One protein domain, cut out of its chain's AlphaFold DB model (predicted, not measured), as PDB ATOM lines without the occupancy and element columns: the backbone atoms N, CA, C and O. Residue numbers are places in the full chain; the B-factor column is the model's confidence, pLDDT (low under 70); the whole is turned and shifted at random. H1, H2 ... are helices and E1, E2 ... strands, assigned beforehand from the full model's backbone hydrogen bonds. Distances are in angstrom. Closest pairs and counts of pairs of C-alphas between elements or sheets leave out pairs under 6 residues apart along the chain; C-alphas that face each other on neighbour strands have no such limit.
ATOM      1  N   ARG A  52       1.555  55.702  75.458       87.19
ATOM      2  CA  ARG A  52       2.993  56.027  75.473       87.19
ATOM      3  C   ARG A  52       3.824  54.852  75.965       87.19
ATOM      4  O   ARG A  52       4.831  54.530  75.336       87.19
ATOM      5  N   THR A  53       3.382  54.208  77.040       91.69
ATOM      6  CA  THR A  53       4.050  53.042  77.626       91.69
ATOM      7  C   THR A  53       4.055  51.870  76.645       91.69
ATOM      8  O   THR A  53       5.114  51.306  76.369       91.69
ATOM      9  N   ASP A  54       2.913  51.575  76.022       91.56
ATOM     10  CA  ASP A  54       2.793  50.526  75.004       91.56
ATOM     11  C   ASP A  54       3.682  50.826  73.790       91.56
ATOM     12  O   ASP A  54       4.390  49.949  73.291       91.56
ATOM     13  N   ARG A  55       3.725  52.085  73.337       93.88
ATOM     14  CA  ARG A  55       4.594  52.504  72.229       93.88
ATOM     15  C   ARG A  55       6.078  52.372  72.578       93.88
ATOM     16  O   ARG A  55       6.862  51.970  71.719       93.88
ATOM     17  N   GLN A  56       6.474  52.694  73.809       94.19
ATOM     18  CA  GLN A  56       7.847  52.506  74.283       94.19
ATOM     19  C   GLN A  56       8.217  51.023  74.364       94.19
ATOM     20  O   GLN A  56       9.290  50.647  73.892       94.19
ATOM     21  N   LEU A  57       7.327  50.179  74.896       95.12
ATOM     22  CA  LEU A  57       7.522  48.731  74.967       95.12
ATOM     23  C   LEU A  57       7.693  48.132  73.566       95.12
ATOM     24  O   LEU A  57       8.672  47.432  73.308       95.12
ATOM     25  N   LEU A  58       6.787  48.457  72.641       95.31
ATOM     26  CA  LEU A  58       6.866  48.008  71.251       95.31
ATOM     27  C   LEU A  58       8.154  48.490  70.579       95.31
ATOM     28  O   LEU A  58       8.816  47.702  69.909       95.31
ATOM     29  N   GLY A  59       8.551  49.745  70.803       96.38
ATOM     30  CA  GLY A  59       9.815  50.278  70.296       96.38
ATOM     31  C   GLY A  59      11.032  49.500  70.806       96.38
ATOM     32  O   GLY A  59      11.919  49.160  70.027       96.38
ATOM     33  N   GLN A  60      11.056  49.145  72.094       96.12
ATOM     34  CA  GLN A  60      12.127  48.326  72.671       96.12
ATOM     35  C   GLN A  60      12.137  46.899  72.111       96.12
ATOM     36  O   GLN A  60      13.209  46.352  71.847       96.12
ATOM     37  N   MET A  61      10.960  46.294  71.915       97.19
ATOM     38  CA  MET A  61      10.839  44.962  71.320       97.19
ATOM     39  C   MET A  61      11.320  44.956  69.868       97.19
ATOM     40  O   MET A  61      12.105  44.083  69.505       97.19
ATOM     41  N   LEU A  62      10.923  45.946  69.063       97.12
ATOM     42  CA  LEU A  62      11.383  46.092  67.679       97.12
ATOM     43  C   LEU A  62      12.899  46.295  67.616       97.12
ATOM     44  O   LEU A  62      13.575  45.535  66.935       97.12
ATOM     45  N   ALA A  63      13.457  47.203  68.421       96.56
ATOM     46  CA  ALA A  63      14.905  47.421  68.479       96.56
ATOM     47  C   ALA A  63      15.684  46.182  68.966       96.56
ATOM     48  O   ALA A  63      16.871  46.009  68.675       96.56
ATOM     49  N   ARG A  64      15.056  45.306  69.760       97.19
ATOM     50  CA  ARG A  64      15.645  44.017  70.141       97.19
ATOM     51  C   ARG A  64      15.607  43.025  68.980       97.19
ATOM     52  O   ARG A  64      16.624  42.388  68.731       97.19
ATOM     53  N   LEU A  65      14.482  42.922  68.274       97.62
ATOM     54  CA  LEU A  65      14.344  42.051  67.105       97.62
ATOM     55  C   LEU A  65      15.287  42.466  65.973       97.62
ATOM     56  O   LEU A  65      15.931  41.606  65.385       97.62
ATOM     57  N   GLU A  66      15.425  43.767  65.715       97.50
ATOM     58  CA  GLU A  66      16.359  44.305  64.721       97.50
ATOM     59  C   GLU A  66      17.804  43.922  65.042       97.50
ATOM     60  O   GLU A  66      18.517  43.431  64.169       97.50
ATOM     61  N   ARG A  67      18.224  44.063  66.306       97.38
ATOM     62  CA  ARG A  67      19.559  43.625  66.742       97.38
ATOM     63  C   ARG A  67      19.752  42.123  66.576       97.38
ATOM     64  O   ARG A  67      20.748  41.706  66.008       97.38
ATOM     65  N   GLN A  68      18.780  41.313  66.994       97.62
ATOM     66  CA  GLN A  68      18.865  39.859  66.836       97.62
ATOM     67  C   GLN A  68      18.918  39.436  65.361       97.62
ATOM     68  O   GLN A  68      19.643  38.506  65.018       97.62
ATOM     69  N   ALA A  69      18.174  40.112  64.484       97.25
ATOM     70  CA  ALA A  69      18.229  39.865  63.048       97.25
ATOM     71  C   ALA A  69      19.601  40.244  62.468       97.25
ATOM     72  O   ALA A  69      20.170  39.468  61.703       97.25
ATOM     73  N   ALA A  70      20.156  41.391  62.869       96.75
ATOM     74  CA  ALA A  70      21.494  41.815  62.462       96.75
ATOM     75  C   ALA A  70      22.578  40.827  62.930       96.75
ATOM     76  O   ALA A  70      23.437  40.441  62.137       96.75
ATOM     77  N   ASP A  71      22.490  40.353  64.175       97.19
ATOM     78  CA  ASP A  71      23.407  39.355  64.730       97.19
ATOM     79  C   ASP A  71      23.338  38.041  63.938       97.19
ATOM     80  O   ASP A  71      24.370  37.477  63.574       97.19
ATOM     81  N   LEU A  72      22.133  37.565  63.599       97.25
ATOM     82  CA  LEU A  72      21.955  36.352  62.794       97.25
ATOM     83  C   LEU A  72      22.552  36.487  61.391       97.25
ATOM     84  O   LEU A  72      23.203  35.555  60.920       97.25
ATOM     85  N   ILE A  73      22.357  37.634  60.737       96.44
ATOM     86  CA  ILE A  73      22.942  37.913  59.419       96.44
ATOM     87  C   ILE A  73      24.473  37.929  59.517       96.44
ATOM     88  O   ILE A  73      25.150  37.312  58.697       96.44
ATOM     89  N   SER A  74      25.028  38.571  60.549       95.38
ATOM     90  CA  SER A  74      26.473  38.594  60.792       95.38
ATOM     91  C   SER A  74      27.038  37.185  61.008       95.38
ATOM     92  O   SER A  74      27.994  36.797  60.336       95.38
ATOM     93  N   MET A  75      26.399  36.379  61.861       95.62
ATOM     94  CA  MET A  75      26.793  34.988  62.103       95.62
ATOM     95  C   MET A  75      26.701  34.131  60.838       95.62
ATOM     96  O   MET A  75      27.557  33.276  60.605       95.62
ATOM     97  N   GLN A  76      25.665  34.330  60.019       96.56
ATOM     98  CA  GLN A  76      25.512  33.613  58.756       96.56
ATOM     99  C   GLN A  76      26.646  33.963  57.789       96.56
ATOM    100  O   GLN A  76      27.249  33.057  57.216       96.56
ATOM    101  N   ASN A  77      26.965  35.250  57.644       92.88
ATOM    102  CA  ASN A  77      28.046  35.709  56.775       92.88
ATOM    103  C   ASN A  77      29.402  35.160  57.226       92.88
ATOM    104  O   ASN A  77      30.150  34.643  56.400       92.88
ATOM    105  N   GLN A  78      29.680  35.180  58.532       93.06
ATOM    106  CA  GLN A  78      30.906  34.604  59.081       93.06
ATOM    107  C   GLN A  78      31.017  33.105  58.768       93.06
ATOM    108  O   GLN A  78      32.039  32.656  58.256       93.06
ATOM    109  N   ARG A  79      29.952  32.327  59.005       95.12
ATOM    110  CA  ARG A  79      29.946  30.884  58.701       95.12
ATOM    111  C   ARG A  79      30.139  30.599  57.217       95.12
ATOM    112  O   ARG A  79      30.813  29.638  56.862       95.12
ATOM    113  N   MET A  80      29.528  31.404  56.351       94.75
ATOM    114  CA  MET A  80      29.709  31.264  54.907       94.75
ATOM    115  C   MET A  80      31.160  31.503  54.499       94.75
ATOM    116  O   MET A  80      31.666  30.782  53.642       94.75
ATOM    117  N   GLU A  81      31.838  32.460  55.128       92.06
ATOM    118  CA  GLU A  81      33.244  32.734  54.852       92.06
ATOM    119  C   GLU A  81      34.164  31.610  55.341       92.06
ATOM    120  O   GLU A  81      34.993  31.110  54.582       92.06
ATOM    121  N   GLU A  82      33.935  31.107  56.556       93.69
ATOM    122  CA  GLU A  82      34.650  29.945  57.095       93.69
ATOM    123  C   GLU A  82      34.488  28.710  56.188       93.69
ATOM    124  O   GLU A  82      35.460  28.010  55.894       93.69
ATOM    125  N   LEU A  83      33.273  28.463  55.682       95.81
ATOM    126  CA  LEU A  83      32.999  27.359  54.757       95.81
ATOM    127  C   LEU A  83      33.688  27.538  53.400       95.81
ATOM    128  O   LEU A  83      34.172  26.554  52.834       95.81
ATOM    129  N   ARG A  84      33.753  28.764  52.867       93.75
ATOM    130  CA  ARG A  84      34.479  29.059  51.619       93.75
ATOM    131  C   ARG A  84      35.967  28.792  51.781       93.75
ATOM    132  O   ARG A  84      36.540  28.066  50.969       93.75
ATOM    133  N   GLN A  85      36.566  29.308  52.852       94.06
ATOM    134  CA  GLN A  85      37.975  29.086  53.156       94.06
ATOM    135  C   GLN A  85      38.278  27.593  53.327       94.06
ATOM    136  O   GLN A  85      39.193  27.071  52.688       94.06
ATOM    137  N   ALA A  86      37.474  26.876  54.118       94.62
ATOM    138  CA  ALA A  86      37.634  25.437  54.312       94.62
ATOM    139  C   ALA A  86      37.519  24.655  52.993       94.62
ATOM    140  O   ALA A  86      38.286  23.722  52.755       94.62
ATOM    141  N   SER A  87      36.599  25.049  52.110       96.19
ATOM    142  CA  SER A  87      36.421  24.405  50.803       96.19
ATOM    143  C   SER A  87      37.654  24.562  49.910       96.19
ATOM    144  O   SER A  87      38.062  23.595  49.267       96.19
ATOM    145  N   ILE A  88      38.276  25.748  49.898       95.69
ATOM    146  CA  ILE A  88      39.508  26.003  49.137       95.69
ATOM    147  C   ILE A  88      40.664  25.160  49.681       95.69
ATOM    148  O   ILE A  88      41.368  24.519  48.904       95.69
ATOM    149  N   GLU A  89      40.835  25.100  51.003       95.06
ATOM    150  CA  GLU A  89      41.892  24.293  51.629       95.06
ATOM    151  C   GLU A  89      41.720  22.794  51.337       95.06
ATOM    152  O   GLU A  89      42.678  22.105  50.977       95.06
ATOM    153  N   ILE A  90      40.486  22.281  51.401       96.69
ATOM    154  CA  ILE A  90      40.188  20.889  51.038       96.69
ATOM    155  C   ILE A  90      40.493  20.642  49.556       96.69
ATOM    156  O   ILE A  90      41.126  19.637  49.222       96.69
ATOM    157  N   ALA A  91      40.081  21.545  48.664       95.12
ATOM    158  CA  ALA A  91      40.355  21.425  47.235       95.12
ATOM    159  C   ALA A  91      41.866  21.419  46.945       95.12
ATOM    160  O   ALA A  91      42.340  20.549  46.211       95.12
ATOM    161  N   ALA A  92      42.634  22.314  47.574       93.19
ATOM    162  CA  ALA A  92      44.089  22.374  47.441       93.19
ATOM    163  C   ALA A  92      44.769  21.094  47.958       93.19
ATOM    164  O   ALA A  92      45.675  20.559  47.308       93.19
ATOM    165  N   ALA A  93      44.299  20.546  49.081       93.44
ATOM    166  CA  ALA A  93      44.799  19.285  49.624       93.44
ATOM    167  C   ALA A  93      44.499  18.093  48.696       93.44
ATOM    168  O   ALA A  93      45.368  17.244  48.468       93.44
ATOM    169  N   ILE A  94      43.291  18.033  48.125       95.25
ATOM    170  CA  ILE A  94      42.907  17.002  47.151       95.25
ATOM    171  C   ILE A  94      43.759  17.123  45.885       95.25
ATOM    172  O   ILE A  94      44.309  16.114  45.444       95.25
ATOM    173  N   ALA A  95      43.913  18.330  45.337       92.56
ATOM    174  CA  ALA A  95      44.723  18.584  44.148       92.56
ATOM    175  C   ALA A  95      46.187  18.174  44.367       92.56
ATOM    176  O   ALA A  95      46.740  17.422  43.568       92.56
ATOM    177  N   SER A  96      46.779  18.564  45.501       90.75
ATOM    178  CA  SER A  96      48.155  18.194  45.865       90.75
ATOM    179  C   SER A  96      48.325  16.675  45.959       90.75
ATOM    180  O   SER A  96      49.280  16.105  45.427       90.75
ATOM    181  N   ARG A  97      47.369  15.985  46.595       92.69
ATOM    182  CA  ARG A  97      47.387  14.520  46.713       92.69
ATOM    183  C   ARG A  97      47.199  13.829  45.363       92.69
ATOM    184  O   ARG A  97      47.829  12.802  45.117       92.69
ATOM    185  N   PHE A  98      46.320  14.353  44.515       92.62
ATOM    186  CA  PHE A  98      46.065  13.818  43.181       92.62
ATOM    187  C   PHE A  98      47.294  13.972  42.279       92.62
ATOM    188  O   PHE A  98      47.723  12.992  41.678       92.62
ATOM    189  N   MET A  99      47.916  15.153  42.269       89.56
ATOM    190  CA  MET A  99      49.153  15.416  41.528       89.56
ATOM    191  C   MET A  99      50.299  14.525  41.991       89.56
ATOM    192  O   MET A  99      50.941  13.886  41.166       89.56
ATOM    193  N   ARG A 100      50.497  14.385  43.307       89.75
ATOM    194  CA  ARG A 100      51.517  13.473  43.833       89.75
ATOM    195  C   ARG A 100      51.309  12.039  43.349       89.75
ATOM    196  O   ARG A 100      52.266  11.407  42.927       89.75
ATOM    197  N   ARG A 101      50.067  11.545  43.356       91.50
ATOM    198  CA  ARG A 101      49.751  10.201  42.850       91.50
ATOM    199  C   ARG A 101      50.037  10.044  41.360       91.50
ATOM    200  O   ARG A 101      50.578   9.017  40.990       91.50
ATOM    201  N   GLN A 102      49.692  11.039  40.544       90.38
ATOM    202  CA  GLN A 102      49.968  11.047  39.100       90.38
ATOM    203  C   GLN A 102      51.478  11.025  38.813       90.38
ATOM    204  O   GLN A 102      51.955  10.270  37.971       90.38
ATOM    205  N   ILE A 103      52.253  11.816  39.560       88.50
ATOM    206  CA  ILE A 103      53.720  11.815  39.471       88.50
ATOM    207  C   ILE A 103      54.269  10.451  39.905       88.50
ATOM    208  O   ILE A 103      55.134   9.878  39.244       88.50
ATOM    209  N   GLU A 104      53.761   9.903  41.010       88.69
ATOM    210  CA  GLU A 104      54.180   8.604  41.532       88.69
ATOM    211  C   GLU A 104      53.854   7.447  40.579       88.69
ATOM    212  O   GLU A 104      54.709   6.574  40.425       88.69
ATOM    213  N   SER A 105      52.687   7.463  39.919       89.25
ATOM    214  CA  SER A 105      52.272   6.454  38.934       89.25
ATOM    215  C   SER A 105      52.944   6.609  37.570       89.25
ATOM    216  O   SER A 105      52.966   5.652  36.803       89.25
ATOM    217  N   GLY A 106      53.531   7.777  37.289       84.62
ATOM    218  CA  GLY A 106      54.179   8.081  36.013       84.62
ATOM    219  C   GLY A 106      53.224   8.568  34.921       84.62
ATOM    220  O   GLY A 106      53.658   8.787  33.797       84.62
ATOM    221  N   ASP A 107      51.958   8.809  35.260       84.56
ATOM    222  CA  ASP A 107      50.914   9.295  34.347       84.56
ATOM    223  C   ASP A 107      50.910  10.835  34.204       84.56
ATOM    224  O   ASP A 107      50.022  11.430  33.589       84.56
ATOM    225  N   PHE A 108      51.894  11.514  34.796       82.06
ATOM    226  CA  PHE A 108      51.982  12.970  34.775       82.06
ATOM    227  C   PHE A 108      52.434  13.495  33.394       82.06
ATOM    228  O   PHE A 108      53.477  13.063  32.891       82.06
ATOM    229  N   PRO A 109      51.715  14.456  32.778       82.00
ATOM    230  CA  PRO A 109      52.001  14.948  31.429       82.00
ATOM    231  C   PRO A 109      53.181  15.938  31.410       82.00
ATOM    232  O   PRO A 109      53.021  17.134  31.158       82.00
ATOM    233  N   PHE A 110      54.395  15.436  31.655       82.56
ATOM    234  CA  PHE A 110      55.624  16.238  31.683       82.56
ATOM    235  C   PHE A 110      55.878  17.008  30.384       82.56
ATOM    236  O   PHE A 110      56.404  18.115  30.431       82.56
ATOM    237  N   GLU A 111      55.488  16.455  29.236       83.38
ATOM    238  CA  GLU A 111      55.679  17.093  27.932       83.38
ATOM    239  C   GLU A 111      54.992  18.460  27.851       83.38
ATOM    240  O   GLU A 111      55.639  19.445  27.502       83.38
ATOM    241  N   GLN A 112      53.720  18.552  28.246       82.94
ATOM    242  CA  GLN A 112      52.972  19.814  28.211       82.94
ATOM    243  C   GLN A 112      53.569  20.846  29.167       82.94
ATOM    244  O   GLN A 112      53.778  21.996  28.784       82.94
ATOM    245  N   MET A 113      53.930  20.416  30.378       84.69
ATOM    246  CA  MET A 113      54.569  21.294  31.358       84.69
ATOM    247  C   MET A 113      55.900  21.849  30.836       84.69
ATOM    248  O   MET A 113      56.190  23.035  30.993       84.69
ATOM    249  N   LEU A 114      56.715  21.004  30.203       85.75
ATOM    250  CA  LEU A 114      57.972  21.431  29.597       85.75
ATOM    251  C   LEU A 114      57.733  22.375  28.420       85.75
ATOM    252  O   LEU A 114      58.458  23.356  28.299       85.75
ATOM    253  N   ILE A 115      56.707  22.137  27.597       86.31
ATOM    254  CA  ILE A 115      56.361  23.033  26.489       86.31
ATOM    255  C   ILE A 115      56.044  24.440  27.011       86.31
ATOM    256  O   ILE A 115      56.578  25.431  26.506       86.31
ATOM    257  N   GLU A 116      55.222  24.536  28.051       84.88
ATOM    258  CA  GLU A 116      54.848  25.811  28.665       84.88
ATOM    259  C   GLU A 116      56.036  26.499  29.351       84.88
ATOM    260  O   GLU A 116      56.229  27.708  29.197       84.88
ATOM    261  N   ALA A 117      56.858  25.742  30.084       84.94
ATOM    262  CA  ALA A 117      58.017  26.274  30.798       84.94
ATOM    263  C   ALA A 117      59.101  26.766  29.834       84.94
ATOM    264  O   ALA A 117      59.606  27.880  29.976       84.94
ATOM    265  N   VAL A 118      59.427  25.968  28.814       85.75
ATOM    266  CA  VAL A 118      60.379  26.351  27.769       85.75
ATOM    267  C   VAL A 118      59.841  27.563  27.009       85.75
ATOM    268  O   VAL A 118      60.614  28.481  26.740       85.75
ATOM    269  N   GLY A 119      58.526  27.624  26.756       83.94
ATOM    270  CA  GLY A 119      57.806  28.743  26.136       83.94
ATOM    271  C   GLY A 119      58.187  30.140  26.642       83.94
ATOM    272  O   GLY A 119      58.147  31.093  25.867       83.94
ATOM    273  N   GLN A 120      58.625  30.256  27.897       83.88
ATOM    274  CA  GLN A 120      58.997  31.519  28.546       83.88
ATOM    275  C   GLN A 120      60.393  32.038  28.157       83.88
ATOM    276  O   GLN A 120      60.684  33.214  28.356       83.88
ATOM    277  N   PHE A 121      61.245  31.183  27.587       84.12
ATOM    278  CA  PHE A 121      62.602  31.528  27.153       84.12
ATOM    279  C   PHE A 121      62.651  32.001  25.697       84.12
ATOM    280  O   PHE A 121      61.763  31.685  24.897       84.12
ATOM    281  N   HIS A 122      63.730  32.699  25.328       81.75
ATOM    282  CA  HIS A 122      63.967  33.123  23.949       81.75
ATOM    283  C   HIS A 122      64.091  31.915  22.989       81.75
ATOM    284  O   HIS A 122      64.751  30.932  23.327       81.75
ATOM    285  N   PRO A 123      63.520  31.969  21.765       79.25
ATOM    286  CA  PRO A 123      63.489  30.825  20.839       79.25
ATOM    287  C   PRO A 123      64.863  30.307  20.390       79.25
ATOM    288  O   PRO A 123      64.986  29.145  20.004       79.25
ATOM    289  N   SER A 124      65.880  31.169  20.418       80.00
ATOM    290  CA  SER A 124      67.249  30.864  19.981       80.00
ATOM    291  C   SER A 124      68.198  30.534  21.138       80.00
ATOM    292  O   SER A 124      69.356  30.207  20.890       80.00
ATOM    293  N   ALA A 125      67.741  30.633  22.390       82.56
ATOM    294  CA  ALA A 125      68.565  30.324  23.551       82.56
ATOM    295  C   ALA A 125      68.749  28.805  23.687       82.56
ATOM    296  O   ALA A 125      67.808  28.033  23.482       82.56
ATOM    297  N   ALA A 126      69.964  28.373  24.026       85.88
ATOM    298  CA  ALA A 126      70.206  26.990  24.410       85.88
ATOM    299  C   ALA A 126      69.705  26.785  25.843       85.88
ATOM    300  O   ALA A 126      70.056  27.568  26.718       85.88
ATOM    301  N   VAL A 127      68.897  25.751  26.083       90.00
ATOM    302  CA  VAL A 127      68.257  25.520  27.388       90.00
ATOM    303  C   VAL A 127      68.655  24.152  27.934       90.00
ATOM    304  O   VAL A 127      68.422  23.118  27.298       90.00
ATOM    305  N   ALA A 128      69.231  24.140  29.133       91.44
ATOM    306  CA  ALA A 128      69.473  22.950  29.932       91.44
ATOM    307  C   ALA A 128      68.274  22.689  30.854       91.44
ATOM    308  O   ALA A 128      67.891  23.528  31.667       91.44
ATOM    309  N   ILE A 129      67.672  21.511  30.731       92.00
ATOM    310  CA  ILE A 129      66.512  21.080  31.507       92.00
ATOM    311  C   ILE A 129      66.975  20.014  32.490       92.00
ATOM    312  O   ILE A 129      67.219  18.865  32.122       92.00
ATOM    313  N   HIS A 130      67.087  20.396  33.754       93.69
ATOM    314  CA  HIS A 130      67.400  19.497  34.850       93.69
ATOM    315  C   HIS A 130      66.121  18.877  35.406       93.69
ATOM    316  O   HIS A 130      65.165  19.586  35.741       93.69
ATOM    317  N   MET A 131      66.112  17.553  35.529       93.00
ATOM    318  CA  MET A 131      64.961  16.786  36.002       93.00
ATOM    319  C   MET A 131      65.399  15.626  36.882       93.00
ATOM    320  O   MET A 131      66.516  15.116  36.753       93.00
ATOM    321  N   HIS A 132      64.483  15.137  37.717       93.62
ATOM    322  CA  HIS A 132      64.723  13.911  38.459       93.62
ATOM    323  C   HIS A 132      64.949  12.721  37.494       93.62
ATOM    324  O   HIS A 132      64.198  12.568  36.523       93.62
ATOM    325  N   PRO A 133      65.917  11.817  37.759       93.06
ATOM    326  CA  PRO A 133      66.258  10.725  36.840       93.06
ATOM    327  C   PRO A 133      65.086   9.802  36.478       93.06
ATOM    328  O   PRO A 133      64.998   9.324  35.350       93.06
ATOM    329  N   LEU A 134      64.174   9.537  37.421       91.25
ATOM    330  CA  LEU A 134      62.984   8.713  37.152       91.25
ATOM    331  C   LEU A 134      62.003   9.392  36.194       91.25
ATOM    332  O   LEU A 134      61.420   8.721  35.351       91.25
ATOM    333  N   ASP A 135      61.857  10.709  36.287       90.19
ATOM    334  CA  ASP A 135      60.909  11.439  35.450       90.19
ATOM    335  C   ASP A 135      61.484  11.638  34.045       90.19
ATOM    336  O   ASP A 135      60.758  11.561  33.058       90.19
ATOM    337  N   LEU A 136      62.812  11.779  33.932       89.94
ATOM    338  CA  LEU A 136      63.479  11.783  32.633       89.94
ATOM    339  C   LEU A 136      63.364  10.430  31.917       89.94
ATOM    340  O   LEU A 136      63.206  10.395  30.698       89.94
ATOM    341  N   LYS A 137      63.429   9.312  32.654       89.50
ATOM    342  CA  LYS A 137      63.183   7.975  32.088       89.50
ATOM    343  C   LYS A 137      61.763   7.857  31.545       89.50
ATOM    344  O   LYS A 137      61.613   7.495  30.385       89.50
ATOM    345  N   LEU A 138      60.764   8.253  32.335       87.69
ATOM    346  CA  LEU A 138      59.363   8.274  31.904       87.69
ATOM    347  C   LEU A 138      59.164   9.155  30.666       87.69
ATOM    348  O   LEU A 138      58.520   8.738  29.712       87.69
ATOM    349  N   LEU A 139      59.768  10.347  30.630       87.38
ATOM    350  CA  LEU A 139      59.698  11.225  29.463       87.38
ATOM    351  C   LEU A 139      60.301  10.563  28.213       87.38
ATOM    352  O   LEU A 139      59.698  10.604  27.145       87.38
ATOM    353  N   ARG A 140      61.471   9.919  28.336       87.06
ATOM    354  CA  ARG A 140      62.120   9.194  27.226       87.06
ATOM    355  C   ARG A 140      61.277   8.013  26.730       87.06
ATOM    356  O   ARG A 140      61.242   7.772  25.524       87.06
ATOM    357  N   GLU A 141      60.618   7.300  27.640       86.50
ATOM    358  CA  GLU A 141      59.698   6.200  27.327       86.50
ATOM    359  C   GLU A 141      58.454   6.712  26.589       86.50
ATOM    360  O   GLU A 141      58.135   6.207  25.516       86.50
ATOM    361  N   THR A 142      57.815   7.772  27.088       83.25
ATOM    362  CA  THR A 142      56.636   8.393  26.459       83.25
ATOM    363  C   THR A 142      56.942   8.932  25.064       83.25
ATOM    364  O   THR A 142      56.156   8.747  24.135       83.25
ATOM    365  N   LEU A 143      58.119   9.538  24.884       82.00
ATOM    366  CA  LEU A 143      58.575  10.017  23.581       82.00
ATOM    367  C   LEU A 143      58.934   8.874  22.616       82.00
ATOM    368  O   LEU A 143      59.125   9.129  21.431       82.00
ATOM    369  N   ASN A 144      59.029   7.618  23.073       79.69
ATOM    370  CA  ASN A 144      59.408   6.459  22.253       79.69
ATOM    371  C   ASN A 144      60.688   6.696  21.419       79.69
ATOM    372  O   ASN A 144      60.795   6.265  20.270       79.69
ATOM    373  N   GLY A 145      61.656   7.430  21.975       69.06
ATOM    374  CA  GLY A 145      62.890   7.796  21.273       69.06
ATOM    375  C   GLY A 145      62.741   8.887  20.203       69.06
ATOM    376  O   GLY A 145      63.721   9.196  19.524       69.06
ATOM    377  N   GLN A 146      61.562   9.496  20.053       72.06
ATOM    378  CA  GLN A 146      61.414  10.737  19.296       72.06
ATOM    379  C   GLN A 146      62.168  11.856  20.028       72.06
ATOM    380  O   GLN A 146      62.122  11.929  21.262       72.06
ATOM    381  N   PRO A 147      62.869  12.744  19.303       69.00
ATOM    382  CA  PRO A 147      63.370  13.960  19.920       69.00
ATOM    383  C   PRO A 147      62.176  14.762  20.445       69.00
ATOM    384  O   PRO A 147      61.108  14.769  19.834       69.00
ATOM    385  N   PHE A 148      62.350  15.436  21.578       74.31
ATOM    386  CA  PHE A 148      61.353  16.374  22.081       74.31
ATOM    387  C   PHE A 148      61.212  17.520  21.066       74.31
ATOM    388  O   PHE A 148      62.058  18.412  20.997       74.31
ATOM    389  N   MET A 149      60.202  17.434  20.198       64.38
ATOM    390  CA  MET A 149      60.031  18.322  19.048       64.38
ATOM    391  C   MET A 149      59.397  19.641  19.498       64.38
ATOM    392  O   MET A 149      58.191  19.841  19.379       64.38
ATOM    393  N   MET A 150      60.213  20.574  19.983       65.19
ATOM    394  CA  MET A 150      59.825  21.985  20.011       65.19
ATOM    395  C   MET A 150      60.319  22.678  18.747       65.19
ATOM    396  O   MET A 150      61.468  22.507  18.353       65.19
ATOM    397  N   GLN A 151      59.463  23.491  18.122       62.91
ATOM    398  CA  GLN A 151      59.863  24.396  17.041       62.91
ATOM    399  C   GLN A 151      60.719  25.533  17.618       62.91
ATOM    400  O   GLN A 151      60.227  26.632  17.871       62.91
ATOM    401  N   ARG A 152      61.989  25.244  17.904       72.94
ATOM    402  CA  ARG A 152      62.982  26.212  18.372       72.94
ATOM    403  C   ARG A 152      64.318  25.971  17.693       72.94
ATOM    404  O   ARG A 152      64.683  24.829  17.429       72.94
ATOM    405  N   ASP A 153      65.029  27.065  17.452       68.75
ATOM    406  CA  ASP A 153      66.343  27.049  16.804       68.75
ATOM    407  C   ASP A 153      67.471  26.743  17.807       68.75
ATOM    408  O   ASP A 153      68.551  26.301  17.417       68.75
ATOM    409  N   GLY A 154      67.231  26.984  19.103       73.12
ATOM    410  CA  GLY A 154      68.184  26.721  20.183       73.12
ATOM    411  C   GLY A 154      68.310  25.239  20.561       73.12
ATOM    412  O   GLY A 154      67.351  24.470  20.489       73.12
ATOM    413  N   ALA A 155      69.502  24.831  21.011       81.00
ATOM    414  CA  ALA A 155      69.762  23.464  21.466       81.00
ATOM    415  C   ALA A 155      69.121  23.192  22.839       81.00
ATOM    416  O   ALA A 155      69.311  23.960  23.780       81.00
ATOM    417  N   MET A 156      68.421  22.065  22.976       85.06
ATOM    418  CA  MET A 156      67.841  21.616  24.244       85.06
ATOM    419  C   MET A 156      68.617  20.418  24.788       85.06
ATOM    420  O   MET A 156      68.846  19.443  24.070       85.06
ATOM    421  N   GLN A 157      69.017  20.480  26.057       88.94
ATOM    422  CA  GLN A 157      69.756  19.404  26.716       88.94
ATOM    423  C   GLN A 157      69.040  18.965  27.987       88.94
ATOM    424  O   GLN A 157      68.790  19.773  28.873       88.94
ATOM    425  N   PHE A 158      68.742  17.673  28.094       90.56
ATOM    426  CA  PHE A 158      68.180  17.099  29.312       90.56
ATOM    427  C   PHE A 158      69.295  16.596  30.227       90.56
ATOM    428  O   PHE A 158      70.112  15.767  29.818       90.56
ATOM    429  N   VAL A 159      69.298  17.067  31.471       93.00
ATOM    430  CA  VAL A 159      70.294  16.737  32.492       93.00
ATOM    431  C   VAL A 159      69.609  16.026  33.653       93.00
ATOM    432  O   VAL A 159      68.618  16.497  34.208       93.00
ATOM    433  N   GLU A 160      70.146  14.873  34.037       94.50
ATOM    434  CA  GLU A 160      69.681  14.141  35.215       94.50
ATOM    435  C   GLU A 160      70.202  14.835  36.481       94.50
ATOM    436  O   GLU A 160      71.410  14.989  36.659       94.50
ATOM    437  N   ASP A 161      69.297  15.258  37.364       94.38
ATOM    438  CA  ASP A 161      69.625  15.910  38.632       94.38
ATOM    439  C   ASP A 161      68.816  15.260  39.773       94.38
ATOM    440  O   ASP A 161      67.629  15.555  39.949       94.38
ATOM    441  N   PRO A 162      69.421  14.352  40.564       92.56
ATOM    442  CA  PRO A 162      68.731  13.661  41.652       92.56
ATOM    443  C   PRO A 162      68.413  14.572  42.848       92.56
ATOM    444  O   PRO A 162      67.711  14.136  43.758       92.56
ATOM    445  N   SER A 163      68.919  15.812  42.878       92.00
ATOM    446  CA  SER A 163      68.559  16.787  43.916       92.00
ATOM    447  C   SER A 163      67.184  17.422  43.685       92.00
ATOM    448  O   SER A 163      66.612  18.007  44.607       92.00
ATOM    449  N   ILE A 164      66.636  17.291  42.471       90.88
ATOM    450  CA  ILE A 164      65.317  17.801  42.101       90.88
ATOM    451  C   ILE A 164      64.247  16.790  42.515       90.88
ATOM    452  O   ILE A 164      64.361  15.596  42.247       90.88
ATOM    453  N   CYS A 165      63.190  17.268  43.171       89.62
ATOM    454  CA  CYS A 165      62.052  16.435  43.536       89.62
ATOM    455  C   CYS A 165      61.344  15.888  42.292       89.62
ATOM    456  O   CYS A 165      61.293  16.529  41.244       89.62
ATOM    457  N   ARG A 166      60.727  14.713  42.426       89.56
ATOM    458  CA  ARG A 166      59.889  14.175  41.355       89.56
ATOM    459  C   ARG A 166      58.727  15.115  41.037       89.56
ATOM    460  O   ARG A 166      58.084  15.612  41.961       89.56
ATOM    461  N   GLY A 167      58.438  15.308  39.755       86.12
ATOM    462  CA  GLY A 167      57.421  16.248  39.276       86.12
ATOM    463  C   GLY A 167      57.930  17.671  39.046       86.12
ATOM    464  O   GLY A 167      57.226  18.457  38.419       86.12
ATOM    465  N   ASP A 168      59.139  17.997  39.509       89.81
ATOM    466  CA  ASP A 168      59.732  19.322  39.353       89.81
ATOM    467  C   ASP A 168      60.783  19.324  38.232       89.81
ATOM    468  O   ASP A 168      61.416  18.310  37.923       89.81
ATOM    469  N   CYS A 169      61.013  20.495  37.636       90.31
ATOM    470  CA  CYS A 169      62.126  20.700  36.714       90.31
ATOM    471  C   CYS A 169      62.766  22.080  36.889       90.31
ATOM    472  O   CYS A 169      62.125  23.051  37.308       90.31
ATOM    473  N   ARG A 170      64.060  22.164  36.572       91.12
ATOM    474  CA  ARG A 170      64.813  23.418  36.504       91.12
ATOM    475  C   ARG A 170      65.267  23.634  35.071       91.12
ATOM    476  O   ARG A 170      65.961  22.784  34.527       91.12
ATOM    477  N   LEU A 171      64.902  24.765  34.489       90.62
ATOM    478  CA  LEU A 171      65.365  25.195  33.180       90.62
ATOM    479  C   LEU A 171      66.407  26.293  33.372       90.62
ATOM    480  O   LEU A 171      66.210  27.175  34.206       90.62
ATOM    481  N   ASP A 172      67.496  26.217  32.624       90.19
ATOM    482  CA  ASP A 172      68.624  27.142  32.692       90.19
ATOM    483  C   ASP A 172      69.084  27.472  31.266       90.19
ATOM    484  O   ASP A 172      69.366  26.555  30.491       90.19
ATOM    485  N   ASP A 173      69.120  28.752  30.899       87.19
ATOM    486  CA  ASP A 173      69.648  29.226  29.609       87.19
ATOM    487  C   ASP A 173      70.997  29.966  29.731       87.19
ATOM    488  O   ASP A 173      71.489  30.549  28.764       87.19
ATOM    489  N   GLY A 174      71.612  29.932  30.918       83.88
ATOM    490  CA  GLY A 174      72.843  30.640  31.264       83.88
ATOM    491  C   GLY A 174      72.630  32.052  31.819       83.88
ATOM    492  O   GLY A 174      73.500  32.544  32.540       83.88
ATOM    493  N   GLU A 175      71.490  32.693  31.543       79.06
ATOM    494  CA  GLU A 175      71.138  34.024  32.066       79.06
ATOM    495  C   GLU A 175      69.968  33.967  33.062       79.06
ATOM    496  O   GLU A 175      69.933  34.715  34.043       79.06
ATOM    497  N   LEU A 176      69.024  33.055  32.838       79.00
ATOM    498  CA  LEU A 176      67.786  32.882  33.574       79.00
ATOM    499  C   LEU A 176      67.628  31.429  34.030       79.00
ATOM    500  O   LEU A 176      67.708  30.483  33.249       79.00
ATOM    501  N   VAL A 177      67.296  31.265  35.313       83.75
ATOM    502  CA  VAL A 177      66.939  29.969  35.898       83.75
ATOM    503  C   VAL A 177      65.455  29.964  36.248       83.75
ATOM    504  O   VAL A 177      65.014  30.696  37.137       83.75
ATOM    505  N   LEU A 178      64.683  29.101  35.587       82.25
ATOM    506  CA  LEU A 178      63.270  28.874  35.882       82.25
ATOM    507  C   LEU A 178      63.098  27.568  36.658       82.25
ATOM    508  O   LEU A 178      63.460  26.492  36.188       82.25
ATOM    509  N   LEU A 179      62.496  27.654  37.843       82.12
ATOM    510  CA  LEU A 179      62.098  26.490  38.633       82.12
ATOM    511  C   LEU A 179      60.597  26.256  38.467       82.12
ATOM    512  O   LEU A 179      59.790  27.023  38.993       82.12
ATOM    513  N   SER A 180      60.227  25.180  37.773       81.19
ATOM    514  CA  SER A 180      58.846  24.705  37.757       81.19
ATOM    515  C   SER A 180      58.647  23.746  38.922       81.19
ATOM    516  O   SER A 180      59.204  22.648  38.936       81.19
ATOM    517  N   ARG A 181      57.884  24.196  39.923       84.06
ATOM    518  CA  ARG A 181      57.486  23.394  41.083       84.06
ATOM    519  C   ARG A 181      55.974  23.371  41.180       84.06
ATOM    520  O   ARG A 181      55.370  24.406  41.480       84.06
ATOM    521  N   PHE A 182      55.363  22.211  40.960       82.50
ATOM    522  CA  PHE A 182      53.899  22.100  40.948       82.50
ATOM    523  C   PHE A 182      53.297  22.509  42.302       82.50
ATOM    524  O   PHE A 182      52.264  23.173  42.351       82.50
ATOM    525  N   GLN A 183      53.975  22.176  43.408       83.19
ATOM    526  CA  GLN A 183      53.513  22.537  44.746       83.19
ATOM    527  C   GLN A 183      53.463  24.058  44.909       83.19
ATOM    528  O   GLN A 183      52.461  24.592  45.364       83.19
ATOM    529  N   SER A 184      54.492  24.768  44.438       86.69
ATOM    530  CA  SER A 184      54.515  26.231  44.479       86.69
ATOM    531  C   SER A 184      53.441  26.862  43.589       86.69
ATOM    532  O   SER A 184      52.927  27.925  43.924       86.69
ATOM    533  N   GLN A 185      53.084  26.233  42.465       85.75
ATOM    534  CA  GLN A 185      51.976  26.696  41.623       85.75
ATOM    535  C   GLN A 185      50.617  26.499  42.312       85.75
ATOM    536  O   GLN A 185      49.799  27.416  42.309       85.75
ATOM    537  N   LEU A 186      50.392  25.343  42.946       88.69
ATOM    538  CA  LEU A 186      49.183  25.083  43.735       88.69
ATOM    539  C   LEU A 186      49.068  26.023  44.936       88.69
ATOM    540  O   LEU A 186      47.980  26.526  45.210       88.69
ATOM    541  N   ASP A 187      50.179  26.295  45.620       89.31
ATOM    542  CA  ASP A 187      50.210  27.211  46.758       89.31
ATOM    543  C   ASP A 187      49.843  28.637  46.321       89.31
ATOM    544  O   ASP A 187      49.007  29.269  46.966       89.31
ATOM    545  N   ARG A 188      50.373  29.110  45.181       90.94
ATOM    546  CA  ARG A 188      49.990  30.406  44.589       90.94
ATOM    547  C   ARG A 188      48.511  30.454  44.217       90.94
ATOM    548  O   ARG A 188      47.826  31.397  44.589       90.94
ATOM    549  N   LEU A 189      47.999  29.425  43.538       91.75
ATOM    550  CA  LEU A 189      46.580  29.355  43.175       91.75
ATOM    551  C   LEU A 189      45.685  29.392  44.421       91.75
ATOM    552  O   LEU A 189      44.672  30.088  44.440       91.75
ATOM    553  N   ARG A 190      46.064  28.665  45.477       93.31
ATOM    554  CA  ARG A 190      45.368  28.686  46.766       93.31
ATOM    555  C   ARG A 190      45.361  30.092  47.367       93.31
ATOM    556  O   ARG A 190      44.306  30.554  47.790       93.31
ATOM    557  N   GLU A 191      46.506  30.769  47.392       93.44
ATOM    558  CA  GLU A 191      46.623  32.142  47.897       93.44
ATOM    559  C   GLU A 191      45.764  33.131  47.101       93.44
ATOM    560  O   GLU A 191      45.067  33.952  47.699       93.44
ATOM    561  N   ASP A 192      45.756  33.024  45.772       93.56
ATOM    562  CA  ASP A 192      44.947  33.875  44.897       93.56
ATOM    563  C   ASP A 192      43.445  33.649  45.120       93.56
ATOM    564  O   ASP A 192      42.679  34.608  45.243       93.56
ATOM    565  N   LEU A 193      43.015  32.389  45.253       92.00
ATOM    566  CA  LEU A 193      41.627  32.045  45.564       92.00
ATOM    567  C   LEU A 193      41.208  32.571  46.943       92.00
ATOM    568  O   LEU A 193      40.153  33.196  47.054       92.00
ATOM    569  N   LEU A 194      42.042  32.385  47.972       92.12
ATOM    570  CA  LEU A 194      41.798  32.929  49.312       92.12
ATOM    571  C   LEU A 194      41.731  34.462  49.309       92.12
ATOM    572  O   LEU A 194      40.889  35.048  49.985       92.12
ATOM    573  N   ARG A 195      42.569  35.131  48.517       90.94
ATOM    574  CA  ARG A 195      42.519  36.588  48.365       90.94
ATOM    575  C   ARG A 195      41.242  37.037  47.651       90.94
ATOM    576  O   ARG A 195      40.632  38.029  48.040       90.94
ATOM    577  N   SER A 196      40.813  36.304  46.624       89.81
ATOM    578  CA  SER A 196      39.604  36.634  45.864       89.81
ATOM    579  C   SER A 196      38.332  36.600  46.717       89.81
ATOM    580  O   SER A 196      37.490  37.485  46.574       89.81
ATOM    581  N   ILE A 197      38.211  35.643  47.648       88.81
ATOM    582  CA  ILE A 197      37.036  35.551  48.530       88.81
ATOM    583  C   ILE A 197      37.014  36.685  49.558       88.81
ATOM    584  O   ILE A 197      35.949  37.236  49.823       88.81
ATOM    585  N   GLN A 198      38.187  37.126  50.026       79.69
ATOM    586  CA  GLN A 198      38.308  38.283  50.916       79.69
ATOM    587  C   GLN A 198      37.868  39.579  50.227       79.69
ATOM    588  O   GLN A 198      37.193  40.400  50.840       79.69
ATOM    589  N   HIS A 199      38.208  39.760  48.946       74.44
ATOM    590  CA  HIS A 199      37.761  40.922  48.173       74.44
ATOM    591  C   HIS A 199      36.284  40.853  47.776       74.44
ATOM    592  O   HIS A 199      35.638  41.890  47.705       74.44
ATOM    593  N   ALA A 200      35.737  39.661  47.529       65.94
ATOM    594  CA  ALA A 200      34.317  39.490  47.217       65.94
ATOM    595  C   ALA A 200      33.395  39.705  48.434       65.94
ATOM    596  O   ALA A 200      32.186  39.864  48.264       65.94
ATOM    597  N   ALA A 201      33.949  39.672  49.648       58.09
ATOM    598  CA  ALA A 201      33.232  39.904  50.900       58.09
ATOM    599  C   ALA A 201      33.297  41.364  51.405       58.09
ATOM    600  O   ALA A 201      32.641  41.664  52.403       58.09
ATOM    601  N   ALA A 202      34.073  42.242  50.749       52.06
ATOM    602  CA  ALA A 202      34.243  43.663  51.082       52.06
ATOM    603  C   ALA A 202      33.322  44.570  50.250       52.06
ATOM    604  O   ALA A 202      32.833  45.572  50.819       52.06
TER     605      ALA A 202
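AT A GLANCE: This is residues 52 to 202 of the 202 residues of the protein "FliH domain-containing protein" of Gemmataceae bacterium (UniProt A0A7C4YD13). A small head, a four-stranded sheet with H2 and H3 over one face, sits at one end of a very long helix, H1, and H4 leaves the head and folds back side by side with part of H1. The far part of H1, residues 52 to 76, sticks out free as an arm that makes much of the length. The printed part has 151 residues, with four named helices and four named strands in the order H1 H2 E1 H3 E2 E3 E4 H4; the mixed sheet runs E2 E1 E3 E4, and the class is mixed, helices and strands. The whole is extended, a rod of 93 by 32 by 25 A, with a radius of gyration of the C-alphas of 26.7 A.

HOW THE PARTS SIT: In the sheet, E1, residues 127 to 131, is parallel to the edge strand E2, residues 156 to 160, at 26 degrees, with N 129 and O 157 2.8 A apart, within hydrogen-bond range. On its other side E1 is antiparallel to E3, residues 169 to 172, at 156 degrees, with N 130 and O 170 at 2.8 A. E3 and the other edge strand, E4, residues 177 to 180, form an antiparallel hairpin at 163 degrees, with N 171 and O 178 at 2.8 A. H2, residues 110 to 119, is on the sheet at a height over the sheet of 8.7 A, over E3 and along the strands, at 27 degrees to E3 on the local plane; the closest C-alphas of H2 and E3 are those of Val 118 and Leu 171, 7.4 A apart. H3, residues 133 to 142, is on the same face, over E2 and E1, and stands up from the sheet at 55 degrees. E1, H3 and E2 form a strand-helix-strand unit, two parallel neighbour strands with a helix between, its crossover right-handed. H1, residues 52 to 105, is not on the sheet, and touches H4, residues 182 to 200, with residues 81 to 96 alone; they run opposite ways at a shallow tilt of 15 degrees, closest at the C-alphas of Ala 92 and Arg 190, 6.5 A apart. In H1, H2, H3 and H4 every O i to N i+4 pair is within hydrogen-bond range.

IN THESE COORDINATES: H1 begins at C-alpha 52, (2.993, 56.027, 75.473), and is 78.9 A long. E1 begins at C-alpha 127, (68.257, 25.520, 27.388). H4, 26.9 A long, ends at C-alpha 200, (34.317, 39.490, 47.217).

THE WHOLE: The C-alphas of Arg 52 and Gly 145, the two farthest apart, are 94.1 A apart. The printed part has no cut, and the link from H3 to E2, residues 143 to 155, is long. The mean pLDDT of the printed part is 87.8, with residues 145, 147, 149 to 151, 153 and 200 to 202 under 70.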